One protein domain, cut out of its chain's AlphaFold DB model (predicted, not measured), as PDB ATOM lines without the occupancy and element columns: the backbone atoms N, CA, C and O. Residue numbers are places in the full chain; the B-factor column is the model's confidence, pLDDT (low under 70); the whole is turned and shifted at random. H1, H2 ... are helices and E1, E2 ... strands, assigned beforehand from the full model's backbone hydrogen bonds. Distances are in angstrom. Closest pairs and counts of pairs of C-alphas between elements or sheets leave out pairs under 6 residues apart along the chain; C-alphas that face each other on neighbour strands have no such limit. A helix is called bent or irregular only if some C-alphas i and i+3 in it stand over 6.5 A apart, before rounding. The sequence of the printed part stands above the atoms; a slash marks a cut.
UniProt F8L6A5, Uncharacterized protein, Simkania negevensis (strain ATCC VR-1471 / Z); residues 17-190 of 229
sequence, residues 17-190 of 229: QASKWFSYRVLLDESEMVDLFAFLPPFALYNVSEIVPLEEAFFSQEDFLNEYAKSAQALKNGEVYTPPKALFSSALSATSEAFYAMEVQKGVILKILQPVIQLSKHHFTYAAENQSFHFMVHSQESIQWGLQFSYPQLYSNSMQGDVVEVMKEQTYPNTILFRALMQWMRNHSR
ATOM      1  N   GLN A  17     143.904  -0.307  62.429       93.88
ATOM      2  CA  GLN A  17     143.883   1.102  62.796       93.88
ATOM      3  C   GLN A  17     145.218   1.483  63.428       93.88
ATOM      4  O   GLN A  17     145.701   0.813  64.334       93.88
ATOM      5  N   ALA A  18     145.809   2.581  62.968       94.19
ATOM      6  CA  ALA A  18     147.034   3.127  63.538       94.19
ATOM      7  C   ALA A  18     146.836   4.606  63.862       94.19
ATOM      8  O   ALA A  18     146.483   5.406  62.996       94.19
ATOM      9  N   SER A  19     147.060   4.961  65.125       92.00
ATOM     10  CA  SER A  19     146.768   6.296  65.665       92.00
ATOM     11  C   SER A  19     148.004   7.189  65.768       92.00
ATOM     12  O   SER A  19     147.885   8.411  65.826       92.00
ATOM     13  N   LYS A  20     149.203   6.600  65.767       94.75
ATOM     14  CA  LYS A  20     150.473   7.326  65.848       94.75
ATOM     15  C   LYS A  20     151.516   6.650  64.975       94.75
ATOM     16  O   LYS A  20     151.617   5.428  64.989       94.75
ATOM     17  N   TRP A  21     152.331   7.438  64.280       96.19
ATOM     18  CA  TRP A  21     153.314   6.947  63.310       96.19
ATOM     19  C   TRP A  21     154.713   7.496  63.596       96.19
ATOM     20  O   TRP A  21     154.873   8.648  63.995       96.19
ATOM     21  N   PHE A  22     155.743   6.673  63.425       96.19
ATOM     22  CA  PHE A  22     157.095   7.149  63.147       96.19
ATOM     23  C   PHE A  22     157.180   7.457  61.660       96.19
ATOM     24  O   PHE A  22     156.724   6.644  60.865       96.19
ATOM     25  N   SER A  23     157.792   8.577  61.288       96.31
ATOM     26  CA  SER A  23     157.960   8.956  59.885       96.31
ATOM     27  C   SER A  23     159.392   9.404  59.621       96.31
ATOM     28  O   SER A  23     159.925  10.252  60.329       96.31
ATOM     29  N   TYR A  24     160.008   8.843  58.584       96.62
ATOM     30  CA  TYR A  24     161.310   9.253  58.066       96.62
ATOM     31  C   TYR A  24     161.124   9.793  56.659       96.62
ATOM     32  O   TYR A  24     160.842   9.043  55.729       96.62
ATOM     33  N   ARG A  25     161.271  11.109  56.529       97.06
ATOM     34  CA  ARG A  25     161.164  11.847  55.270       97.06
ATOM     35  C   ARG A  25     162.557  12.076  54.722       97.06
ATOM     36  O   ARG A  25     163.395  12.650  55.424       97.06
ATOM     37  N   VAL A  26     162.826  11.608  53.514       97.75
ATOM     38  CA  VAL A  26     164.179  11.587  52.976       97.75
ATOM     39  C   VAL A  26     164.204  11.719  51.458       97.75
ATOM     40  O   VAL A  26     163.445  11.065  50.744       97.75
ATOM     41  N   LEU A  27     165.141  12.528  50.977       97.81
ATOM     42  CA  LEU A  27     165.582  12.533  49.590       97.81
ATOM     43  C   LEU A  27     166.948  11.839  49.525       97.81
ATOM     44  O   LEU A  27     167.858  12.237  50.252       97.81
ATOM     45  N   LEU A  28     167.068  10.790  48.714       98.44
ATOM     46  CA  LEU A  28     168.301  10.033  48.500       98.44
ATOM     47  C   LEU A  28     168.716  10.128  47.033       98.44
ATOM     48  O   LEU A  28     167.887  10.346  46.149       98.44
ATOM     49  N   ASP A  29     170.006   9.955  46.777       98.31
ATOM     50  CA  ASP A  29     170.489   9.691  45.431       98.31
ATOM     51  C   ASP A  29     170.087   8.273  44.983       98.31
ATOM     52  O   ASP A  29     169.813   7.403  45.813       98.31
ATOM     53  N   GLU A  30     170.076   8.019  43.673       97.88
ATOM     54  CA  GLU A  30     169.758   6.695  43.117       97.88
ATOM     55  C   GLU A  30     170.634   5.592  43.728       97.88
ATOM     56  O   GLU A  30     170.132   4.560  44.171       97.88
ATOM     57  N   SER A  31     171.936   5.854  43.853       98.38
ATOM     58  CA  SER A  31     172.897   4.893  44.391       98.38
ATOM     59  C   SER A  31     172.706   4.664  45.890       98.38
ATOM     60  O   SER A  31     172.856   3.549  46.374       98.38
ATOM     61  N   GLU A  32     172.289   5.696  46.622       98.62
ATOM     62  CA  GLU A  32     171.962   5.596  48.045       98.62
ATOM     63  C   GLU A  32     170.670   4.804  48.288       98.62
ATOM     64  O   GLU A  32     170.566   4.112  49.298       98.62
ATOM     65  N   MET A  33     169.693   4.871  47.377       98.62
ATOM     66  CA  MET A  33     168.484   4.047  47.464       98.62
ATOM     67  C   MET A  33     168.787   2.565  47.222       98.62
ATOM     68  O   MET A  33     168.278   1.711  47.948       98.62
ATOM     69  N   VAL A  34     169.655   2.265  46.251       98.69
ATOM     70  CA  VAL A  34     170.161   0.902  46.019       98.69
ATOM     71  C   VAL A  34     170.902   0.394  47.260       98.69
ATOM     72  O   VAL A  34     170.598  -0.694  47.750       98.69
ATOM     73  N   ASP A  35     171.805   1.205  47.821       98.69
ATOM     74  CA  ASP A  35     172.551   0.875  49.042       98.69
ATOM     75  C   ASP A  35     171.611   0.633  50.241       98.69
ATOM     76  O   ASP A  35     171.853  -0.261  51.056       98.69
ATOM     77  N   LEU A  36     170.524   1.407  50.362       98.62
ATOM     78  CA  LEU A  36     169.495   1.189  51.381       98.62
ATOM     79  C   LEU A  36     168.807  -0.163  51.182       98.62
ATOM     80  O   LEU A  36     168.733  -0.939  52.131       98.62
ATOM     81  N   PHE A  37     168.316  -0.459  49.978       98.50
ATOM     82  CA  PHE A  37     167.592  -1.704  49.700       98.50
ATOM     83  C   PHE A  37     168.471  -2.935  49.940       98.50
ATOM     84  O   PHE A  37     168.000  -3.906  50.527       98.50
ATOM     85  N   ALA A  38     169.757  -2.858  49.588       98.44
ATOM     86  CA  ALA A  38     170.732  -3.913  49.852       98.44
ATOM     87  C   ALA A  38     171.055  -4.096  51.348       98.44
ATOM     88  O   ALA A  38     171.402  -5.196  51.774       98.44
ATOM     89  N   PHE A  39     170.966  -3.031  52.152       98.56
ATOM     90  CA  PHE A  39     171.218  -3.088  53.595       98.56
ATOM     91  C   PHE A  39     170.040  -3.666  54.392       98.56
ATOM     92  O   PHE A  39     170.240  -4.249  55.462       98.56
ATOM     93  N   LEU A  40     168.808  -3.453  53.927       98.31
ATOM     94  CA  LEU A  40     167.619  -3.900  54.643       98.31
ATOM     95  C   LEU A  40     167.531  -5.441  54.669       98.31
ATOM     96  O   LEU A  40     167.859  -6.094  53.679       98.31
ATOM     97  N   PRO A  41     167.043  -6.041  55.775       97.06
ATOM     98  CA  PRO A  41     166.634  -7.444  55.778       97.06
ATOM     99  C   PRO A  41     165.660  -7.742  54.627       97.06
ATOM    100  O   PRO A  41     164.951  -6.826  54.211       97.06
ATOM    101  N   PRO A  42     165.560  -8.998  54.151       97.38
ATOM    102  CA  PRO A  42     164.688  -9.349  53.033       97.38
ATOM    103  C   PRO A  42     163.261  -8.813  53.189       97.38
ATOM    104  O   PRO A  42     162.631  -8.974  54.236       97.38
ATOM    105  N   PHE A  43     162.756  -8.176  52.134       97.69
ATOM    106  CA  PHE A  43     161.423  -7.586  52.092       97.69
ATOM    107  C   PHE A  43     160.861  -7.589  50.668       97.69
ATOM    108  O   PHE A  43     161.599  -7.693  49.686       97.69
ATOM    109  N   ALA A  44     159.547  -7.413  50.568       97.38
ATOM    110  CA  ALA A  44     158.839  -7.171  49.318       97.38
ATOM    111  C   ALA A  44     158.010  -5.881  49.400       97.38
ATOM    112  O   ALA A  44     157.702  -5.387  50.491       97.38
ATOM    113  N   LEU A  45     157.677  -5.341  48.228       98.00
ATOM    114  CA  LEU A  45     156.839  -4.162  48.043       98.00
ATOM    115  C   LEU A  45     155.440  -4.613  47.624       98.00
ATOM    116  O   LEU A  45     155.301  -5.360  46.663       98.00
ATOM    117  N   TYR A  46     154.417  -4.137  48.321       97.88
ATOM    118  CA  TYR A  46     153.029  -4.548  48.131       97.88
ATOM    119  C   TYR A  46     152.169  -3.358  47.704       97.88
ATOM    120  O   TYR A  46     152.244  -2.280  48.309       97.88
ATOM    121  N   ASN A  47     151.334  -3.546  46.682       97.25
ATOM    122  CA  ASN A  47     150.361  -2.546  46.261       97.25
ATOM    123  C   ASN A  47     149.162  -2.556  47.217       97.25
ATOM    124  O   ASN A  47     148.283  -3.411  47.145       97.25
ATOM    125  N   VAL A  48     149.128  -1.572  48.110       96.81
ATOM    126  CA  VAL A  48     148.027  -1.365  49.065       96.81
ATOM    127  C   VAL A  48     147.117  -0.198  48.669       96.81
ATOM    128  O   VAL A  48     146.241   0.200  49.437       96.81
ATOM    129  N   SER A  49     147.352   0.393  47.494       95.75
ATOM    130  CA  SER A  49     146.779   1.686  47.103       95.75
ATOM    131  C   SER A  49     145.755   1.606  45.975       95.75
ATOM    132  O   SER A  49     144.922   2.506  45.849       95.75
ATOM    133  N   GLU A  50     145.802   0.548  45.171       96.06
ATOM    134  CA  GLU A  50     144.996   0.396  43.962       96.06
ATOM    135  C   GLU A  50     144.367  -1.001  43.892       96.06
ATOM    136  O   GLU A  50     144.781  -1.926  44.590       96.06
ATOM    137  N   ILE A  51     143.326  -1.124  43.068       96.69
ATOM    138  CA  ILE A  51     142.700  -2.405  42.735       96.69
ATOM    139  C   ILE A  51     143.432  -2.957  41.515       96.69
ATOM    140  O   ILE A  51     143.415  -2.314  40.465       96.69
ATOM    141  N   VAL A  52     144.046  -4.125  41.657       96.00
ATOM    142  CA  VAL A  52     144.882  -4.754  40.623       96.00
ATOM    143  C   VAL A  52     144.616  -6.261  40.546       96.00
ATOM    144  O   VAL A  52     144.038  -6.821  41.483       96.00
ATOM    145  N   PRO A  53     145.000  -6.947  39.456       95.12
ATOM    146  CA  PRO A  53     145.123  -8.404  39.457       95.12
ATOM    147  C   PRO A  53     146.030  -8.887  40.603       95.12
ATOM    148  O   PRO A  53     146.944  -8.175  41.021       95.12
ATOM    149  N   LEU A  54     145.788 -10.087  41.137       91.88
ATOM    150  CA  LEU A  54     146.516 -10.595  42.312       91.88
ATOM    151  C   LEU A  54     148.023 -10.742  42.036       91.88
ATOM    152  O   LEU A  54     148.854 -10.466  42.898       91.88
ATOM    153  N   GLU A  55     148.368 -11.123  40.813       92.00
ATOM    154  CA  GLU A  55     149.726 -11.234  40.291       92.00
ATOM    155  C   GLU A  55     150.469  -9.889  40.198       92.00
ATOM    156  O   GLU A  55     151.696  -9.877  40.197       92.00
ATOM    157  N   GLU A  56     149.741  -8.768  40.178       93.62
ATOM    158  CA  GLU A  56     150.272  -7.396  40.158       93.62
ATOM    159  C   GLU A  56     150.206  -6.721  41.543       93.62
ATOM    160  O   GLU A  56     150.547  -5.547  41.706       93.62
ATOM    161  N   ALA A  57     149.772  -7.450  42.577       94.69
ATOM    162  CA  ALA A  57     149.621  -6.921  43.932       94.69
ATOM    163  C   ALA A  57     150.962  -6.697  44.662       94.69
ATOM    164  O   ALA A  57     150.986  -6.228  45.803       94.69
ATOM    165  N   PHE A  58     152.086  -7.006  44.019       94.12
ATOM    166  CA  PHE A  58     153.429  -6.769  44.525       94.12
ATOM    167  C   PHE A  58     154.344  -6.258  43.412       94.12
ATOM    168  O   PHE A  58     154.143  -6.535  42.233       94.12
ATOM    169  N   PHE A  59     155.367  -5.510  43.806       95.00
ATOM    170  CA  PHE A  59     156.357  -4.943  42.899       95.00
ATOM    171  C   PHE A  59     157.707  -5.609  43.117       95.00
ATOM    172  O   PHE A  59     158.077  -5.934  44.254       95.00
ATOM    173  N   SER A  60     158.476  -5.767  42.041       96.19
ATOM    174  CA  SER A  60     159.882  -6.107  42.199       96.19
ATOM    175  C   SER A  60     160.642  -4.909  42.783       96.19
ATOM    176  O   SER A  60     160.291  -3.744  42.568       96.19
ATOM    177  N   GLN A  61     161.700  -5.189  43.546       97.56
ATOM    178  CA  GLN A  61     162.590  -4.130  44.026       97.56
ATOM    179  C   GLN A  61     163.275  -3.412  42.856       97.56
ATOM    180  O   GLN A  61     163.493  -2.209  42.928       97.56
ATOM    181  N   GLU A  62     163.571  -4.134  41.774       98.00
ATOM    182  CA  GLU A  62     164.181  -3.588  40.562       98.00
ATOM    183  C   GLU A  62     163.276  -2.553  39.884       98.00
ATOM    184  O   GLU A  62     163.730  -1.444  39.609       98.00
ATOM    185  N   ASP A  63     161.987  -2.856  39.698       97.12
ATOM    186  CA  ASP A  63     161.023  -1.914  39.113       97.12
ATOM    187  C   ASP A  63     160.935  -0.634  39.944       97.12
ATOM    188  O   ASP A  63     160.974   0.477  39.411       97.12
ATOM    189  N   PHE A  64     160.877  -0.783  41.271       98.12
ATOM    190  CA  PHE A  64     160.872   0.361  42.170       98.12
ATOM    191  C   PHE A  64     162.153   1.196  42.045       98.12
ATOM    192  O   PHE A  64     162.075   2.420  41.929       98.12
ATOM    193  N   LEU A  65     163.326   0.558  42.066       98.44
ATOM    194  CA  LEU A  65     164.617   1.243  41.977       98.44
ATOM    195  C   LEU A  65     164.784   1.962  40.633       98.44
ATOM    196  O   LEU A  65     165.251   3.101  40.614       98.44
ATOM    197  N   ASN A  66     164.334   1.353  39.536       98.25
ATOM    198  CA  ASN A  66     164.342   1.958  38.205       98.25
ATOM    199  C   ASN A  66     163.464   3.216  38.149       98.25
ATOM    200  O   ASN A  66     163.892   4.259  37.649       98.25
ATOM    201  N   GLU A  67     162.248   3.154  38.692       97.94
ATOM    202  CA  GLU A  67     161.343   4.308  38.750       97.94
ATOM    203  C   GLU A  67     161.838   5.397  39.715       97.94
ATOM    204  O   GLU A  67     161.706   6.595  39.441       97.94
ATOM    205  N   TYR A  68     162.476   5.006  40.821       98.12
ATOM    206  CA  TYR A  68     163.128   5.944  41.730       98.12
ATOM    207  C   TYR A  68     164.304   6.668  41.071       98.12
ATOM    208  O   TYR A  68     164.400   7.892  41.184       98.12
ATOM    209  N   ALA A  69     165.161   5.947  40.345       98.12
ATOM    210  CA  ALA A  69     166.303   6.519  39.636       98.12
ATOM    211  C   ALA A  69     165.857   7.576  38.615       98.12
ATOM    212  O   ALA A  69     166.388   8.687  38.612       98.12
ATOM    213  N   LYS A  70     164.802   7.297  37.834       97.69
ATOM    214  CA  LYS A  70     164.186   8.287  36.928       97.69
ATOM    215  C   LYS A  70     163.749   9.547  37.676       97.69
ATOM    216  O   LYS A  70     164.040  10.658  37.235       97.69
ATOM    217  N   SER A  71     163.096   9.385  38.828       96.06
ATOM    218  CA  SER A  71     162.662  10.514  39.658       96.06
ATOM    219  C   SER A  71     163.835  11.338  40.190       96.06
ATOM    220  O   SER A  71     163.779  12.566  40.147       96.06
ATOM    221  N   ALA A  72     164.889  10.691  40.690       95.81
ATOM    222  CA  ALA A  72     166.073  11.379  41.194       95.81
ATOM    223  C   ALA A  72     166.827  12.096  40.063       95.81
ATOM    224  O   ALA A  72     167.249  13.240  40.231       95.81
ATOM    225  N   GLN A  73     166.953  11.461  38.896       96.44
ATOM    226  CA  GLN A  73     167.629  12.040  37.738       96.44
ATOM    227  C   GLN A  73     166.889  13.252  37.170       96.44
ATOM    228  O   GLN A  73     167.532  14.245  36.831       96.44
ATOM    229  N   ALA A  74     165.556  13.220  37.124       95.12
ATOM    230  CA  ALA A  74     164.769  14.391  36.749       95.12
ATOM    231  C   ALA A  74     165.065  15.576  37.682       95.12
ATOM    232  O   ALA A  74     165.401  16.659  37.208       95.12
ATOM    233  N   LEU A  75     165.075  15.357  39.005       94.06
ATOM    234  CA  LEU A  75     165.407  16.413  39.969       94.06
ATOM    235  C   LEU A  75     166.831  16.960  39.778       94.06
ATOM    236  O   LEU A  75     167.021  18.176  39.840       94.06
ATOM    237  N   LYS A  76     167.818  16.092  39.500       94.19
ATOM    238  CA  LYS A  76     169.198  16.499  39.159       94.19
ATOM    239  C   LYS A  76     169.239  17.406  37.926       94.19
ATOM    240  O   LYS A  76     170.019  18.356  37.895       94.19
ATOM    241  N   ASN A  77     168.396  17.116  36.938       94.12
ATOM    242  CA  ASN A  77     168.302  17.850  35.678       94.12
ATOM    243  C   ASN A  77     167.464  19.137  35.779       94.12
ATOM    244  O   ASN A  77     167.360  19.866  34.795       94.12
ATOM    245  N   GLY A  78     166.875  19.447  36.940       91.31
ATOM    246  CA  GLY A  78     165.976  20.595  37.072       91.31
ATOM    247  C   GLY A  78     164.561  20.327  36.546       91.31
ATOM    248  O   GLY A  78     163.833  21.265  36.235       91.31
ATOM    249  N   GLU A  79     164.158  19.063  36.452       92.88
ATOM    250  CA  GLU A  79     162.863  18.624  35.933       92.88
ATOM    251  C   GLU A  79     162.002  17.998  37.039       92.88
ATOM    252  O   GLU A  79     162.501  17.495  38.048       92.88
ATOM    253  N   VAL A  80     160.682  18.005  36.842       89.00
ATOM    254  CA  VAL A  80     159.731  17.318  37.724       89.00
ATOM    255  C   VAL A  80     159.216  16.072  37.017       89.00
ATOM    256  O   VAL A  80     158.575  16.156  35.971       89.00
ATOM    257  N   TYR A  81     159.460  14.911  37.618       92.62
ATOM    258  CA  TYR A  81     158.949  13.631  37.140       92.62
ATOM    259  C   TYR A  81     157.756  13.174  37.982       92.62
ATOM    260  O   TYR A  81     157.736  13.332  39.203       92.62
ATOM    261  N   THR A  82     156.750  12.580  37.339       90.56
ATOM    262  CA  THR A  82     155.598  11.987  38.032       90.56
ATOM    263  C   THR A  82     155.677  10.465  37.937       90.56
ATOM    264  O   THR A  82     155.166   9.902  36.972       90.56
ATOM    265  N   PRO A  83     156.291   9.782  38.923       91.38
ATOM    266  CA  PRO A  83     156.357   8.327  38.887       91.38
ATOM    267  C   PRO A  83     154.982   7.679  39.099       91.38
ATOM    268  O   PRO A  83     154.102   8.326  39.695       91.38
ATOM    269  N   PRO A  84     154.816   6.394  38.725       94.19
ATOM    270  CA  PRO A  84     153.604   5.625  38.990       94.19
ATOM    271  C   PRO A  84     153.184   5.719  40.459       94.19
ATOM    272  O   PRO A  84     153.994   5.540  41.373       94.19
ATOM    273  N   LYS A  85     151.909   6.040  40.699       93.12
ATOM    274  CA  LYS A  85     151.394   6.292  42.051       93.12
ATOM    275  C   LYS A  85     151.544   5.062  42.943       93.12
ATOM    276  O   LYS A  85     152.049   5.204  44.054       93.12
ATOM    277  N   ALA A  86     151.171   3.890  42.436       94.94
ATOM    278  CA  ALA A  86     151.157   2.643  43.189       94.94
ATOM    279  C   ALA A  86     152.520   2.276  43.802       94.94
ATOM    280  O   ALA A  86     152.600   1.950  44.985       94.94
ATOM    281  N   LEU A  87     153.610   2.425  43.036       95.69
ATOM    282  CA  LEU A  87     154.974   2.152  43.509       95.69
ATOM    283  C   LEU A  87     155.367   3.045  44.692       95.69
ATOM    284  O   LEU A  87     155.969   2.582  45.661       95.69
ATOM    285  N   PHE A  88     154.973   4.316  44.640       95.75
ATOM    286  CA  PHE A  88     155.273   5.325  45.656       95.75
ATOM    287  C   PHE A  88     154.106   5.536  46.635       95.75
ATOM    288  O   PHE A  88     153.982   6.600  47.242       95.75
ATOM    289  N   SER A  89     153.202   4.567  46.732       96.00
ATOM    290  CA  SER A  89     152.121   4.466  47.722       96.00
ATOM    291  C   SER A  89     151.982   3.006  48.179       96.00
ATOM    292  O   SER A  89     150.884   2.516  48.434       96.00
ATOM    293  N   SER A  90     153.110   2.297  48.221       97.62
ATOM    294  CA  SER A  90     153.211   0.871  48.522       97.62
ATOM    295  C   SER A  90     153.492   0.618  50.007       97.62
ATOM    296  O   SER A  90     153.748   1.536  50.791       97.62
ATOM    297  N   ALA A  91     153.442  -0.645  50.415       98.25
ATOM    298  CA  ALA A  91     153.899  -1.087  51.728       98.25
ATOM    299  C   ALA A  91     155.118  -2.000  51.587       98.25
ATOM    300  O   ALA A  91     155.136  -2.881  50.731       98.25
ATOM    301  N   LEU A  92     156.119  -1.823  52.447       98.31
ATOM    302  CA  LEU A  92     157.237  -2.748  52.591       98.31
ATOM    303  C   LEU A  92     156.920  -3.715  53.730       98.31
ATOM    304  O   LEU A  92     156.541  -3.296  54.832       98.31
ATOM    305  N   SER A  93     157.111  -5.005  53.469       97.75
ATOM    306  CA  SER A  93     156.958  -6.043  54.484       97.75
ATOM    307  C   SER A  93     157.942  -7.188  54.272       97.75
ATOM    308  O   SER A  93     158.217  -7.583  53.139       97.75
ATOM    309  N   ALA A  94     158.432  -7.746  55.374       96.88
ATOM    310  CA  ALA A  94     159.241  -8.961  55.407       96.88
ATOM    311  C   ALA A  94     158.402 -10.241  55.210       96.88
ATOM    312  O   ALA A  94     158.957 -11.304  54.957       96.88
ATOM    313  N   THR A  95     157.071 -10.149  55.315       95.44
ATOM    314  CA  THR A  95     156.143 -11.278  55.131       95.44
ATOM    315  C   THR A  95     154.863 -10.850  54.409       95.44
ATOM    316  O   THR A  95     154.389  -9.723  54.593       95.44
ATOM    317  N   SER A  96     154.285 -11.746  53.608       95.38
ATOM    318  CA  SER A  96     152.967 -11.555  52.989       95.38
ATOM    319  C   SER A  96     151.816 -11.744  53.980       95.38
ATOM    320  O   SER A  96     150.743 -11.191  53.762       95.38
ATOM    321  N   GLU A  97     152.045 -12.428  55.105       95.12
ATOM    322  CA  GLU A  97     151.046 -12.649  56.167       95.12
ATOM    323  C   GLU A  97     150.591 -11.350  56.851       95.12
ATOM    324  O   GLU A  97     149.564 -11.311  57.527       95.12
ATOM    325  N   ALA A  98     151.330 -10.256  56.649       95.62
ATOM    326  CA  ALA A  98     150.924  -8.930  57.094       95.62
ATOM    327  C   ALA A  98     149.731  -8.369  56.299       95.62
ATOM    328  O   ALA A  98     149.258  -7.276  56.622       95.62
ATOM    329  N   PHE A  99     149.246  -9.091  55.282       96.56
ATOM    330  CA  PHE A  99     148.157  -8.682  54.406       96.56
ATOM    331  C   PHE A  99     147.135  -9.804  54.183       96.56
ATOM    332  O   PHE A  99     147.433 -10.988  54.320       96.56
ATOM    333  N   TYR A 100     145.935  -9.415  53.758       96.56
ATOM    334  CA  TYR A 100     144.983 -10.287  53.066       96.56
ATOM    335  C   TYR A 100     144.540  -9.632  51.761       96.56
ATOM    336  O   TYR A 100     144.538  -8.402  51.636       96.56
ATOM    337  N   ALA A 101     144.150 -10.455  50.794       97.06
ATOM    338  CA  ALA A 101     143.526  -9.986  49.570       97.06
ATOM    339  C   ALA A 101     142.021  -9.824  49.803       97.06
ATOM    340  O   ALA A 101     141.349 -10.746  50.261       97.06
ATOM    341  N   MET A 102     141.480  -8.651  49.489       96.69
ATOM    342  CA  MET A 102     140.037  -8.433  49.468       96.69
ATOM    343  C   MET A 102     139.579  -8.373  48.016       96.69
ATOM    344  O   MET A 102     139.977  -7.465  47.279       96.69
ATOM    345  N   GLU A 103     138.750  -9.332  47.612       95.81
ATOM    346  CA  GLU A 103     138.178  -9.359  46.269       95.81
ATOM    347  C   GLU A 103     137.227  -8.185  46.045       95.81
ATOM    348  O   GLU A 103     136.405  -7.811  46.888       95.81
ATOM    349  N   VAL A 104     137.339  -7.612  44.857       93.88
ATOM    350  CA  VAL A 104     136.451  -6.590  44.316       93.88
ATOM    351  C   VAL A 104     136.144  -6.961  42.867       93.88
ATOM    352  O   VAL A 104     136.841  -7.768  42.263       93.88
ATOM    353  N   GLN A 105     135.100  -6.377  42.272       88.25
ATOM    354  CA  GLN A 105     134.529  -6.858  40.999       88.25
ATOM    355  C   GLN A 105     135.525  -7.087  39.841       88.25
ATOM    356  O   GLN A 105     135.204  -7.840  38.927       88.25
ATOM    357  N   LYS A 106     136.693  -6.428  39.829       89.00
ATOM    358  CA  LYS A 106     137.700  -6.527  38.757       89.00
ATOM    359  C   LYS A 106     139.137  -6.698  39.270       89.00
ATOM    360  O   LYS A 106     140.066  -6.218  38.628       89.00
ATOM    361  N   GLY A 107     139.325  -7.327  40.427       95.25
ATOM    362  CA  GLY A 107     140.657  -7.593  40.969       95.25
ATOM    363  C   GLY A 107     140.653  -7.724  42.483       95.25
ATOM    364  O   GLY A 107     139.637  -8.047  43.098       95.25
ATOM    365  N   VAL A 108     141.793  -7.425  43.087       96.31
ATOM    366  CA  VAL A 108     141.977  -7.430  44.533       96.31
ATOM    367  C   VAL A 108     142.530  -6.093  44.999       96.31
ATOM    368  O   VAL A 108     143.200  -5.375  44.259       96.31
ATOM    369  N   ILE A 109     142.268  -5.770  46.257       96.56
ATOM    370  CA  ILE A 109     143.024  -4.757  46.990       96.56
ATOM    371  C   ILE A 109     143.632  -5.421  48.219       96.56
ATOM    372  O   ILE A 109     142.926  -6.083  48.986       96.56
ATOM    373  N   LEU A 110     144.938  -5.248  48.418       97.25
ATOM    374  CA  LEU A 110     145.589  -5.751  49.621       97.25
ATOM    375  C   LEU A 110     145.216  -4.880  50.816       97.25
ATOM    376  O   LEU A 110     145.323  -3.651  50.793       97.25
ATOM    377  N   LYS A 111     144.773  -5.536  51.882       96.75
ATOM    378  CA  LYS A 111     144.446  -4.913  53.160       96.75
ATOM    379  C   LYS A 111     145.461  -5.343  54.205       96.75
ATOM    380  O   LYS A 111     145.847  -6.503  54.271       96.75
ATOM    381  N   ILE A 112     145.896  -4.381  55.009       95.88
ATOM    382  CA  ILE A 112     146.904  -4.572  56.052       95.88
ATOM    383  C   ILE A 112     146.255  -5.277  57.253       95.88
ATOM    384  O   ILE A 112     145.207  -4.838  57.723       95.88
ATOM    385  N   LEU A 113     146.892  -6.340  57.749       94.25
ATOM    386  CA  LEU A 113     146.546  -7.065  58.983       94.25
ATOM    387  C   LEU A 113     147.458  -6.695  60.145       94.25
ATOM    388  O   LEU A 113     147.006  -6.560  61.279       94.25
ATOM    389  N   GLN A 114     148.749  -6.556  59.857       94.00
ATOM    390  CA  GLN A 114     149.793  -6.319  60.847       94.00
ATOM    391  C   GLN A 114     150.567  -5.044  60.511       94.00
ATOM    392  O   GLN A 114     150.566  -4.615  59.360       94.00
ATOM    393  N   PRO A 115     151.267  -4.427  61.477       95.75
ATOM    394  CA  PRO A 115     152.095  -3.257  61.209       95.75
ATOM    395  C   PRO A 115     153.088  -3.475  60.053       95.75
ATOM    396  O   PRO A 115     153.941  -4.363  60.100       95.75
ATOM    397  N   VAL A 116     153.013  -2.619  59.032       97.62
ATOM    398  CA  VAL A 116     153.899  -2.589  57.851       97.62
ATOM    399  C   VAL A 116     154.564  -1.224  57.726       97.62
ATOM    400  O   VAL A 116     154.084  -0.240  58.296       97.62
ATOM    401  N   ILE A 117     155.663  -1.143  56.974       98.50
ATOM    402  CA  ILE A 117     156.279   0.147  56.648       98.50
ATOM    403  C   ILE A 117     155.546   0.712  55.434       98.50
ATOM    404  O   ILE A 117     155.644   0.171  54.338       98.50
ATOM    405  N   GLN A 118     154.810   1.798  55.618       98.12
ATOM    406  CA  GLN A 118     154.151   2.501  54.525       98.12
ATOM    407  C   GLN A 118     155.142   3.408  53.805       98.12
ATOM    408  O   GLN A 118     155.837   4.209  54.435       98.12
ATOM    409  N   LEU A 119     155.174   3.297  52.484       98.12
ATOM    410  CA  LEU A 119     155.952   4.150  51.609       98.12
ATOM    411  C   LEU A 119     155.035   5.155  50.923       98.12
ATOM    412  O   LEU A 119     154.049   4.779  50.299       98.12
ATOM    413  N   SER A 120     155.375   6.436  50.998       96.81
ATOM    414  CA  SER A 120     154.663   7.486  50.262       96.81
ATOM    415  C   SER A 120     155.623   8.496  49.643       96.81
ATOM    416  O   SER A 120     156.723   8.705  50.156       96.81
ATOM    417  N   LYS A 121     155.212   9.160  48.555       95.38
ATOM    418  CA  LYS A 121     155.923  10.353  48.065       95.38
ATOM    419  C   LYS A 121     155.888  11.430  49.137       95.38
ATOM    420  O   LYS A 121     154.809  11.814  49.591       95.38
ATOM    421  N   HIS A 122     157.050  11.962  49.485       95.44
ATOM    422  CA  HIS A 122     157.112  13.081  50.401       95.44
ATOM    423  C   HIS A 122     157.134  14.405  49.644       95.44
ATOM    424  O   HIS A 122     157.803  14.548  48.623       95.44
ATOM    425  N   HIS A 123     156.387  15.373  50.155       94.31
ATOM    426  CA  HIS A 123     156.360  16.736  49.651       94.31
ATOM    427  C   HIS A 123     156.052  17.700  50.796       94.31
ATOM    428  O   HIS A 123     155.487  17.308  51.825       94.31
ATOM    429  N   PHE A 124     156.420  18.963  50.619       95.00
ATOM    430  CA  PHE A 124     156.138  20.021  51.580       95.00
ATOM    431  C   PHE A 124     155.921  21.365  50.895       95.00
ATOM    432  O   PHE A 124     156.358  21.587  49.770       95.00
ATOM    433  N   THR A 125     155.279  22.285  51.601       94.44
ATOM    434  CA  THR A 125     155.213  23.702  51.243       94.44
ATOM    435  C   THR A 125     155.916  24.531  52.311       94.44
ATOM    436  O   THR A 125     156.060  24.107  53.462       94.44
ATOM    437  N   TYR A 126     156.373  25.716  51.923       93.31
ATOM    438  CA  TYR A 126     156.880  26.723  52.843       93.31
ATOM    439  C   TYR A 126     155.947  27.933  52.796       93.31
ATOM    440  O   TYR A 126     155.782  28.537  51.740       93.31
ATOM    441  N   ALA A 127     155.323  28.255  53.927       91.69
ATOM    442  CA  ALA A 127     154.468  29.425  54.073       91.69
ATOM    443  C   ALA A 127     155.311  30.593  54.599       91.69
ATOM    444  O   ALA A 127     155.854  30.541  55.706       91.69
ATOM    445  N   ALA A 128     155.456  31.642  53.791       89.19
ATOM    446  CA  ALA A 128     156.320  32.774  54.112       89.19
ATOM    447  C   ALA A 128     155.748  33.636  55.250       89.19
ATOM    448  O   ALA A 128     156.510  34.178  56.051       89.19
ATOM    449  N   GLU A 129     154.419  33.712  55.362       89.81
ATOM    450  CA  GLU A 129     153.689  34.553  56.318       89.81
ATOM    451  C   GLU A 129     153.953  34.130  57.766       89.81
ATOM    452  O   GLU A 129     154.125  34.968  58.648       89.81
ATOM    453  N   ASN A 130     154.009  32.819  58.007       89.88
ATOM    454  CA  ASN A 130     154.295  32.230  59.318       89.88
ATOM    455  C   ASN A 130     155.706  31.612  59.391       89.88
ATOM    456  O   ASN A 130     156.062  30.965  60.379       89.88
ATOM    457  N   GLN A 131     156.495  31.799  58.329       88.94
ATOM    458  CA  GLN A 131     157.812  31.214  58.110       88.94
ATOM    459  C   GLN A 131     157.875  29.707  58.380       88.94
ATOM    460  O   GLN A 131     158.886  29.229  58.891       88.94
ATOM    461  N   SER A 132     156.825  28.930  58.125       91.69
ATOM    462  CA  SER A 132     156.749  27.528  58.557       91.69
ATOM    463  C   SER A 132     156.666  26.541  57.396       91.69
ATOM    464  O   SER A 132     156.236  26.868  56.293       91.69
ATOM    465  N   PHE A 133     157.133  25.318  57.652       93.31
ATOM    466  CA  PHE A 133     157.060  24.218  56.700       93.31
ATOM    467  C   PHE A 133     155.839  23.361  57.011       93.31
ATOM    468  O   PHE A 133     155.654  22.932  58.153       93.31
ATOM    469  N   HIS A 134     155.043  23.075  55.986       92.75
ATOM    470  CA  HIS A 134     153.882  22.203  56.081       92.75
ATOM    471  C   HIS A 134     154.104  20.967  55.212       92.75
ATOM    472  O   HIS A 134     154.310  21.058  54.005       92.75
ATOM    473  N   PHE A 135     154.087  19.797  55.839       92.31
ATOM    474  CA  PHE A 135     154.365  18.526  55.178       92.31
ATOM    475  C   PHE A 135     153.084  17.874  54.670       92.31
ATOM    476  O   PHE A 135     152.043  17.977  55.316       92.31
ATOM    477  N   MET A 136     153.188  17.141  53.559       89.75
ATOM    478  CA  MET A 136     152.087  16.366  52.970       89.75
ATOM    479  C   MET A 136     150.857  17.216  52.593       89.75
ATOM    480  O   MET A 136     149.732  16.718  52.573       89.75
ATOM    481  N   VAL A 137     151.062  18.508  52.312       84.94
ATOM    482  CA  VAL A 137     150.017  19.399  51.796       84.94
ATOM    483  C   VAL A 137     149.944  19.239  50.286       84.94
ATOM    484  O   VAL A 137     150.882  19.599  49.588       84.94
ATOM    485  N   HIS A 138     148.816  18.762  49.770       82.31
ATOM    486  CA  HIS A 138     148.596  18.673  48.329       82.31
ATOM    487  C   HIS A 138     148.305  20.056  47.734       82.31
ATOM    488  O   HIS A 138     147.163  20.505  47.694       82.31
ATOM    489  N   SER A 139     149.354  20.729  47.267       86.38
ATOM    490  CA  SER A 139     149.278  22.000  46.543       86.38
ATOM    491  C   SER A 139     150.106  21.947  45.259       86.38
ATOM    492  O   SER A 139     151.112  21.236  45.199       86.38
ATOM    493  N   GLN A 140     149.733  22.739  44.251       83.75
ATOM    494  CA  GLN A 140     150.583  22.976  43.075       83.75
ATOM    495  C   GLN A 140     151.930  23.608  43.460       83.75
ATOM    496  O   GLN A 140     152.918  23.437  42.758       83.75
ATOM    497  N   GLU A 141     151.988  24.270  44.615       87.94
ATOM    498  CA  GLU A 141     153.198  24.899  45.143       87.94
ATOM    499  C   GLU A 141     154.103  23.954  45.948       87.94
ATOM    500  O   GLU A 141     155.084  24.397  46.549       87.94
ATOM    501  N   SER A 142     153.765  22.665  46.015       92.19
ATOM    502  CA  SER A 142     154.493  21.708  46.851       92.19
ATOM    503  C   SER A 142     155.833  21.335  46.242       92.19
ATOM    504  O   SER A 142     155.911  20.897  45.095       92.19
ATOM    505  N   ILE A 143     156.876  21.407  47.059       93.00
ATOM    506  CA  ILE A 143     158.207  20.902  46.755       93.00
ATOM    507  C   ILE A 143     158.208  19.396  46.998       93.00
ATOM    508  O   ILE A 143     157.913  18.936  48.104       93.00
ATOM    509  N   GLN A 144     158.537  18.622  45.972       92.75
ATOM    510  CA  GLN A 144     158.769  17.189  46.086       92.75
ATOM    511  C   GLN A 144     160.076  16.944  46.846       92.75
ATOM    512  O   GLN A 144     161.083  17.593  46.593       92.75
ATOM    513  N   TRP A 145     160.066  16.011  47.795       93.25
ATOM    514  CA  TRP A 145     161.206  15.741  48.674       93.25
ATOM    515  C   TRP A 145     161.417  14.240  48.879       93.25
ATOM    516  O   TRP A 145     161.469  13.733  50.000       93.25
ATOM    517  N   GLY A 146     161.501  13.507  47.770       95.44
ATOM    518  CA  GLY A 146     161.752  12.070  47.778       95.44
ATOM    519  C   GLY A 146     160.611  11.271  48.413       95.44
ATOM    520  O   GLY A 146     159.478  11.283  47.927       95.44
ATOM    521  N   LEU A 147     160.921  10.534  49.479       97.56
ATOM    522  CA  LEU A 147     160.049   9.520  50.075       97.56
ATOM    523  C   LEU A 147     159.814   9.760  51.563       97.56
ATOM    524  O   LEU A 147     160.654  10.308  52.275       97.56
ATOM    525  N   GLN A 148     158.674   9.280  52.046       98.00
ATOM    526  CA  GLN A 148     158.372   9.123  53.456       98.00
ATOM    527  C   GLN A 148     158.161   7.640  53.755       98.00
ATOM    528  O   GLN A 148     157.267   7.010  53.188       98.00
ATOM    529  N   PHE A 149     158.957   7.120  54.687       98.38
ATOM    530  CA  PHE A 149     158.777   5.803  55.288       98.38
ATOM    531  C   PHE A 149     158.072   5.972  56.627       98.38
ATOM    532  O   PHE A 149     158.609   6.624  57.527       98.38
ATOM    533  N   SER A 150     156.888   5.389  56.768       97.94
ATOM    534  CA  SER A 150     156.068   5.502  57.970       97.94
ATOM    535  C   SER A 150     155.818   4.138  58.602       97.94
ATOM    536  O   SER A 150     155.498   3.182  57.907       97.94
ATOM    537  N   TYR A 151     155.945   4.039  59.923       97.81
ATOM    538  CA  TYR A 151     155.685   2.806  60.671       97.81
ATOM    539  C   TYR A 151     154.832   3.095  61.912       97.81
ATOM    540  O   TYR A 151     155.107   4.085  62.599       97.81
ATOM    541  N   PRO A 152     153.796   2.295  62.221       96.44
ATOM    542  CA  PRO A 152     152.931   2.561  63.364       96.44
ATOM    543  C   PRO A 152     153.712   2.511  64.685       96.44
ATOM    544  O   PRO A 152     154.496   1.597  64.923       96.44
ATOM    545  N   GLN A 153     153.487   3.489  65.563       95.00
ATOM    546  CA  GLN A 153     153.903   3.414  66.971       95.00
ATOM    547  C   GLN A 153     152.829   2.719  67.804       95.00
ATOM    548  O   GLN A 153     153.154   1.935  68.689       95.00
ATOM    549  N   LEU A 154     151.567   3.040  67.507       92.81
ATOM    550  CA  LEU A 154     150.376   2.500  68.145       92.81
ATOM    551  C   LEU A 154     149.474   1.925  67.061       92.81
ATOM    552  O   LEU A 154     149.154   2.637  66.102       92.81
ATOM    553  N   TYR A 155     149.059   0.675  67.230       92.38
ATOM    554  CA  TYR A 155     148.056   0.055  66.373       92.38
ATOM    555  C   TYR A 155     147.022  -0.705  67.201       92.38
ATOM    556  O   TYR A 155     147.304  -1.133  68.317       92.38
ATOM    557  N   SER A 156     145.834  -0.869  66.637       90.56
ATOM    558  CA  SER A 156     144.806  -1.774  67.132       90.56
ATOM    559  C   SER A 156     144.168  -2.519  65.963       90.56
ATOM    560  O   SER A 156     144.140  -2.042  64.821       90.56
ATOM    561  N   ASN A 157     143.653  -3.711  66.251       87.31
ATOM    562  CA  ASN A 157     142.746  -4.430  65.368       87.31
ATOM    563  C   ASN A 157     141.352  -4.395  66.002       87.31
ATOM    564  O   ASN A 157     141.194  -4.743  67.175       87.31
ATOM    565  N   SER A 158     140.336  -3.999  65.229       83.94
ATOM    566  CA  SER A 158     138.954  -3.874  65.714       83.94
ATOM    567  C   SER A 158     138.370  -5.151  66.336       83.94
ATOM    568  O   SER A 158     137.385  -5.055  67.060       83.94
ATOM    569  N   MET A 159     138.931  -6.329  66.049       81.62
ATOM    570  CA  MET A 159     138.503  -7.603  66.644       81.62
ATOM    571  C   MET A 159     139.197  -7.931  67.964       81.62
ATOM    572  O   MET A 159     138.605  -8.607  68.800       81.62
ATOM    573  N   GLN A 160     140.424  -7.452  68.169       79.69
ATOM    574  CA  GLN A 160     141.199  -7.718  69.385       79.69
ATOM    575  C   GLN A 160     140.990  -6.634  70.449       79.69
ATOM    576  O   GLN A 160     141.117  -6.913  71.632       79.69
ATOM    577  N   GLY A 161     140.639  -5.407  70.046       74.81
ATOM    578  CA  GLY A 161     140.312  -4.298  70.954       74.81
ATOM    579  C   GLY A 161     141.512  -3.664  71.668       74.81
ATOM    580  O   GLY A 161     141.437  -2.493  72.043       74.81
ATOM    581  N   ASP A 162     142.626  -4.382  71.792       84.06
ATOM    582  CA  ASP A 162     143.836  -3.896  72.447       84.06
ATOM    583  C   ASP A 162     144.623  -2.908  71.571       84.06
ATOM    584  O   ASP A 162     144.757  -3.065  70.352       84.06
ATOM    585  N   VAL A 163     145.162  -1.870  72.219       87.19
ATOM    586  CA  VAL A 163     146.106  -0.927  71.610       87.19
ATOM    587  C   VAL A 163     147.519  -1.379  71.946       87.19
ATOM    588  O   VAL A 163     147.913  -1.405  73.111       87.19
ATOM    589  N   VAL A 164     148.295  -1.680  70.912       88.44
ATOM    590  CA  VAL A 164     149.645  -2.228  71.031       88.44
ATOM    591  C   VAL A 164     150.694  -1.182  70.668       88.44
ATOM    592  O   VAL A 164     150.625  -0.529  69.622       88.44
ATOM    593  N   GLU A 165     151.717  -1.063  71.516       90.50
ATOM    594  CA  GLU A 165     152.944  -0.322  71.218       90.50
ATOM    595  C   GLU A 165     153.901  -1.175  70.372       90.50
ATOM    596  O   GLU A 165     154.751  -1.900  70.892       90.50
ATOM    597  N   VAL A 166     153.798  -1.042  69.047       89.31
ATOM    598  CA  VAL A 166     154.461  -1.923  68.066       89.31
ATOM    599  C   VAL A 166     155.961  -2.063  68.307       89.31
ATOM    600  O   VAL A 166     156.501  -3.158  68.294       89.31
ATOM    601  N   MET A 167     156.659  -0.955  68.568       86.44
ATOM    602  CA  MET A 167     158.120  -0.969  68.698       86.44
ATOM    603  C   MET A 167     158.631  -1.647  69.975       86.44
ATOM    604  O   MET A 167     159.824  -1.978  70.027       86.44
ATOM    605  N   LYS A 168     157.782  -1.819  71.000       84.88
ATOM    606  CA  LYS A 168     158.124  -2.552  72.230       84.88
ATOM    607  C   LYS A 168     158.022  -4.059  72.016       84.88
ATOM    608  O   LYS A 168     158.835  -4.805  72.561       84.88
ATOM    609  N   GLU A 169     157.088  -4.493  71.181       73.81
ATOM    610  CA  GLU A 169     156.890  -5.893  70.835       73.81
ATOM    611  C   GLU A 169     157.846  -6.309  69.711       73.81
ATOM    612  O   GLU A 169     157.688  -5.957  68.546       73.81
ATOM    613  N   GLN A 170     158.884  -7.079  70.048       70.00
ATOM    614  CA  GLN A 170     159.851  -7.575  69.053       70.00
ATOM    615  C   GLN A 170     159.292  -8.687  68.151       70.00
ATOM    616  O   GLN A 170     160.010  -9.211  67.305       70.00
ATOM    617  N   THR A 171     158.031  -9.062  68.345       81.81
ATOM    618  CA  THR A 171     157.355 -10.163  67.657       81.81
ATOM    619  C   THR A 171     156.919  -9.794  66.243       81.81
ATOM    620  O   THR A 171     156.799 -10.689  65.408       81.81
ATOM    621  N   TYR A 172     156.718  -8.507  65.928       87.38
ATOM    622  CA  TYR A 172     156.300  -8.119  64.582       87.38
ATOM    623  C   TYR A 172     157.473  -8.170  63.594       87.38
ATOM    624  O   TYR A 172     158.469  -7.460  63.783       87.38
ATOM    625  N   PRO A 173     157.344  -8.906  62.476       86.38
ATOM    626  CA  PRO A 173     158.441  -9.115  61.527       86.38
ATOM    627  C   PRO A 173     158.969  -7.796  60.940       86.38
ATOM    628  O   PRO A 173     160.172  -7.608  60.755       86.38
ATOM    629  N   ASN A 174     158.081  -6.819  60.743       96.00
ATOM    630  CA  ASN A 174     158.432  -5.522  60.166       96.00
ATOM    631  C   ASN A 174     159.094  -4.551  61.153       96.00
ATOM    632  O   ASN A 174     159.646  -3.537  60.724       96.00
ATOM    633  N   THR A 175     159.107  -4.849  62.459       95.38
ATOM    634  CA  THR A 175     159.825  -4.019  63.443       95.38
ATOM    635  C   THR A 175     161.337  -4.119  63.238       95.38
ATOM    636  O   THR A 175     162.038  -3.110  63.337       95.38
ATOM    637  N   ILE A 176     161.855  -5.305  62.898       94.56
ATOM    638  CA  ILE A 176     163.280  -5.502  62.581       94.56
ATOM    639  C   ILE A 176     163.645  -4.719  61.314       94.56
ATOM    640  O   ILE A 176     164.607  -3.949  61.323       94.56
ATOM    641  N   LEU A 177     162.825  -4.851  60.266       96.56
ATOM    642  CA  LEU A 177     162.985  -4.121  59.008       96.56
ATOM    643  C   LEU A 177     163.001  -2.600  59.238       96.56
ATOM    644  O   LEU A 177     163.899  -1.905  58.762       96.56
ATOM    645  N   PHE A 178     162.064  -2.075  60.034       97.38
ATOM    646  CA  PHE A 178     161.994  -0.639  60.306       97.38
ATOM    647  C   PHE A 178     163.174  -0.143  61.152       97.38
ATOM    648  O   PHE A 178     163.704   0.936  60.896       97.38
ATOM    649  N   ARG A 179     163.649  -0.927  62.130       96.19
ATOM    650  CA  ARG A 179     164.855  -0.583  62.906       96.19
ATOM    651  C   ARG A 179     166.098  -0.504  62.021       96.19
ATOM    652  O   ARG A 179     166.862   0.453  62.172       96.19
ATOM    653  N   ALA A 180     166.266  -1.443  61.089       97.44
ATOM    654  CA  ALA A 180     167.345  -1.404  60.106       97.44
ATOM    655  C   ALA A 180     167.252  -0.143  59.232       97.44
ATOM    656  O   ALA A 180     168.236   0.587  59.103       97.44
ATOM    657  N   LEU A 181     166.053   0.197  58.744       98.25
ATOM    658  CA  LEU A 181     165.815   1.441  58.005       98.25
ATOM    659  C   LEU A 181     166.231   2.671  58.818       98.25
ATOM    660  O   LEU A 181     167.009   3.496  58.342       98.25
ATOM    661  N   MET A 182     165.778   2.786  60.069       97.25
ATOM    662  CA  MET A 182     166.140   3.912  60.937       97.25
ATOM    663  C   MET A 182     167.653   4.020  61.155       97.25
ATOM    664  O   MET A 182     168.206   5.122  61.129       97.25
ATOM    665  N   GLN A 183     168.323   2.890  61.390       98.06
ATOM    666  CA  GLN A 183     169.770   2.836  61.575       98.06
ATOM    667  C   GLN A 183     170.500   3.309  60.318       98.06
ATOM    668  O   GLN A 183     171.382   4.168  60.407       98.06
ATOM    669  N   TRP A 184     170.098   2.809  59.149       98.50
ATOM    670  CA  TRP A 184     170.687   3.219  57.880       98.50
ATOM    671  C   TRP A 184     170.509   4.722  57.653       98.50
ATOM    672  O   TRP A 184     171.492   5.419  57.394       98.50
ATOM    673  N   MET A 185     169.294   5.246  57.861       97.81
ATOM    674  CA  MET A 185     168.993   6.672  57.697       97.81
ATOM    675  C   MET A 185     169.870   7.545  58.597       97.81
ATOM    676  O   MET A 185     170.374   8.579  58.155       97.81
ATOM    677  N   ARG A 186     170.098   7.144  59.851       96.50
ATOM    678  CA  ARG A 186     170.962   7.896  60.778       96.50
ATOM    679  C   ARG A 186     172.414   7.957  60.305       96.50
ATOM    680  O   ARG A 186     173.036   9.006  60.452       96.50
ATOM    681  N   ASN A 187     172.919   6.877  59.716       97.81
ATOM    682  CA  ASN A 187     174.323   6.752  59.328       97.81
ATOM    683  C   ASN A 187     174.627   7.347  57.941       97.81
ATOM    684  O   ASN A 187     175.730   7.859  57.712       97.81
ATOM    685  N   HIS A 188     173.655   7.321  57.026       98.12
ATOM    686  CA  HIS A 188     173.867   7.629  55.605       98.12
ATOM    687  C   HIS A 188     173.174   8.899  55.110       98.12
ATOM    688  O   HIS A 188     173.478   9.360  54.018       98.12
ATOM    689  N   SER A 189     172.338   9.542  55.925       97.56
ATOM    690  CA  SER A 189     171.729  10.838  55.588       97.56
ATOM    691  C   SER A 189     171.949  11.866  56.694       97.56
ATOM    692  O   SER A 189     172.319  11.520  57.821       97.56
ATOM    693  N   ARG A 190     171.709  13.142  56.397       96.44
ATOM    694  CA  ARG A 190     171.816  14.255  57.352       96.44
ATOM    695  C   ARG A 190     170.463  14.954  57.516       96.44
ATOM    696  O   ARG A 190     169.723  15.030  56.539       96.44
TER     697      ARG A 190
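This is residues 17 to 190 of the 229 residues of an uncharacterized protein of Simkania negevensis (strain ATCC VR-1471 / Z) (UniProt F8L6A5). A strongly twisted, branched sheet with three long, bent strands, E1, E6 and E8, has two helices over it, H3 over E1 and E8 and H2 over E8, with H1 between the two helices. A separate hairpin, E4 and E5, lies beyond E2 to one side, and residues 127 to 132, where E6 turns into E7, stick out. The printed part has 174 residues with three named helices and nine named strands, in the order E1 H1 E2 H2 E3 E4 E5 E6 E7 E8 E9 H3; strand neighbours are antiparallel and the class is mixed. It is compact, with a radius of gyration of the C-alphas of 16.8 A and spans of 47 by 36 by 32 A.

E8, residues 143 to 157, bends by 73 degrees at residue 146. E1, residues 17 to 27, lies on one side of E8, with N 22 and O 151 2.8 A apart. On the other side are E6, residues 117 to 127, with N 118 and O 150 at 2.8 A, and E9, residues 163 to 165, in a hairpin with E8, with N 164 and O 155 at 2.8 A. E7, residues 132 to 135, forms a hairpin with E6, with N 125 and O 134 at 2.9 A. E3, residues 91 to 93, pairs with E6, N 92 and O 117 at 2.8 A, and with E2, residues 44 to 46, N 46 and O 91 at 2.8 A. H3, residues 173 to 188, is on this sheet at a height of 9.2 A, over E1 and E8 and only just over E6, with 3 C-alphas; its closest C-alphas to E3 are Asn 174 and Ser 93, 5.9 A. H2, residues 61 to 76, is on the sheet at a height of 9.6 A, along E8 at 4 degrees on the local plane. H1, residues 30 to 39, is not on the sheet. It touches H2, opposite ways at a shallow tilt of 32 degrees, closest at the C-alphas of Glu 30 and Ala 69, 4.9 A. Residues 180 to 184 of H3 touch H1 at a steep tilt of 45 degrees, closest at the C-alphas of Trp 184 and Leu 36, 6.9 A. H2 and H3 are apart. E4, residues 99 to 104, and E5, residues 107 to 112, form a hairpin, with N 104 and O 107 at 2.9 A. Every O i to N i+4 pair is within hydrogen-bond range in H1 and H2, and 11 of 12 in H3.

E8 measures 35.0 A from first to last C-alpha, E6 29.4 A, E1 27.9 A, H3 23.5 A and H2 22.2 A. E1 begins at C-alpha 17, (143.883, 1.102, 62.796), and H3 ends at C-alpha 188, (173.867, 7.629, 55.605).

The C-alphas farthest apart, of Asn 77 and Gln 160, are 50.2 A apart. The printed part has no cut. The links E2 to H2 and H2 to E3 are long. The mean pLDDT of the printed part is 94.1, and no printed residue is under 70.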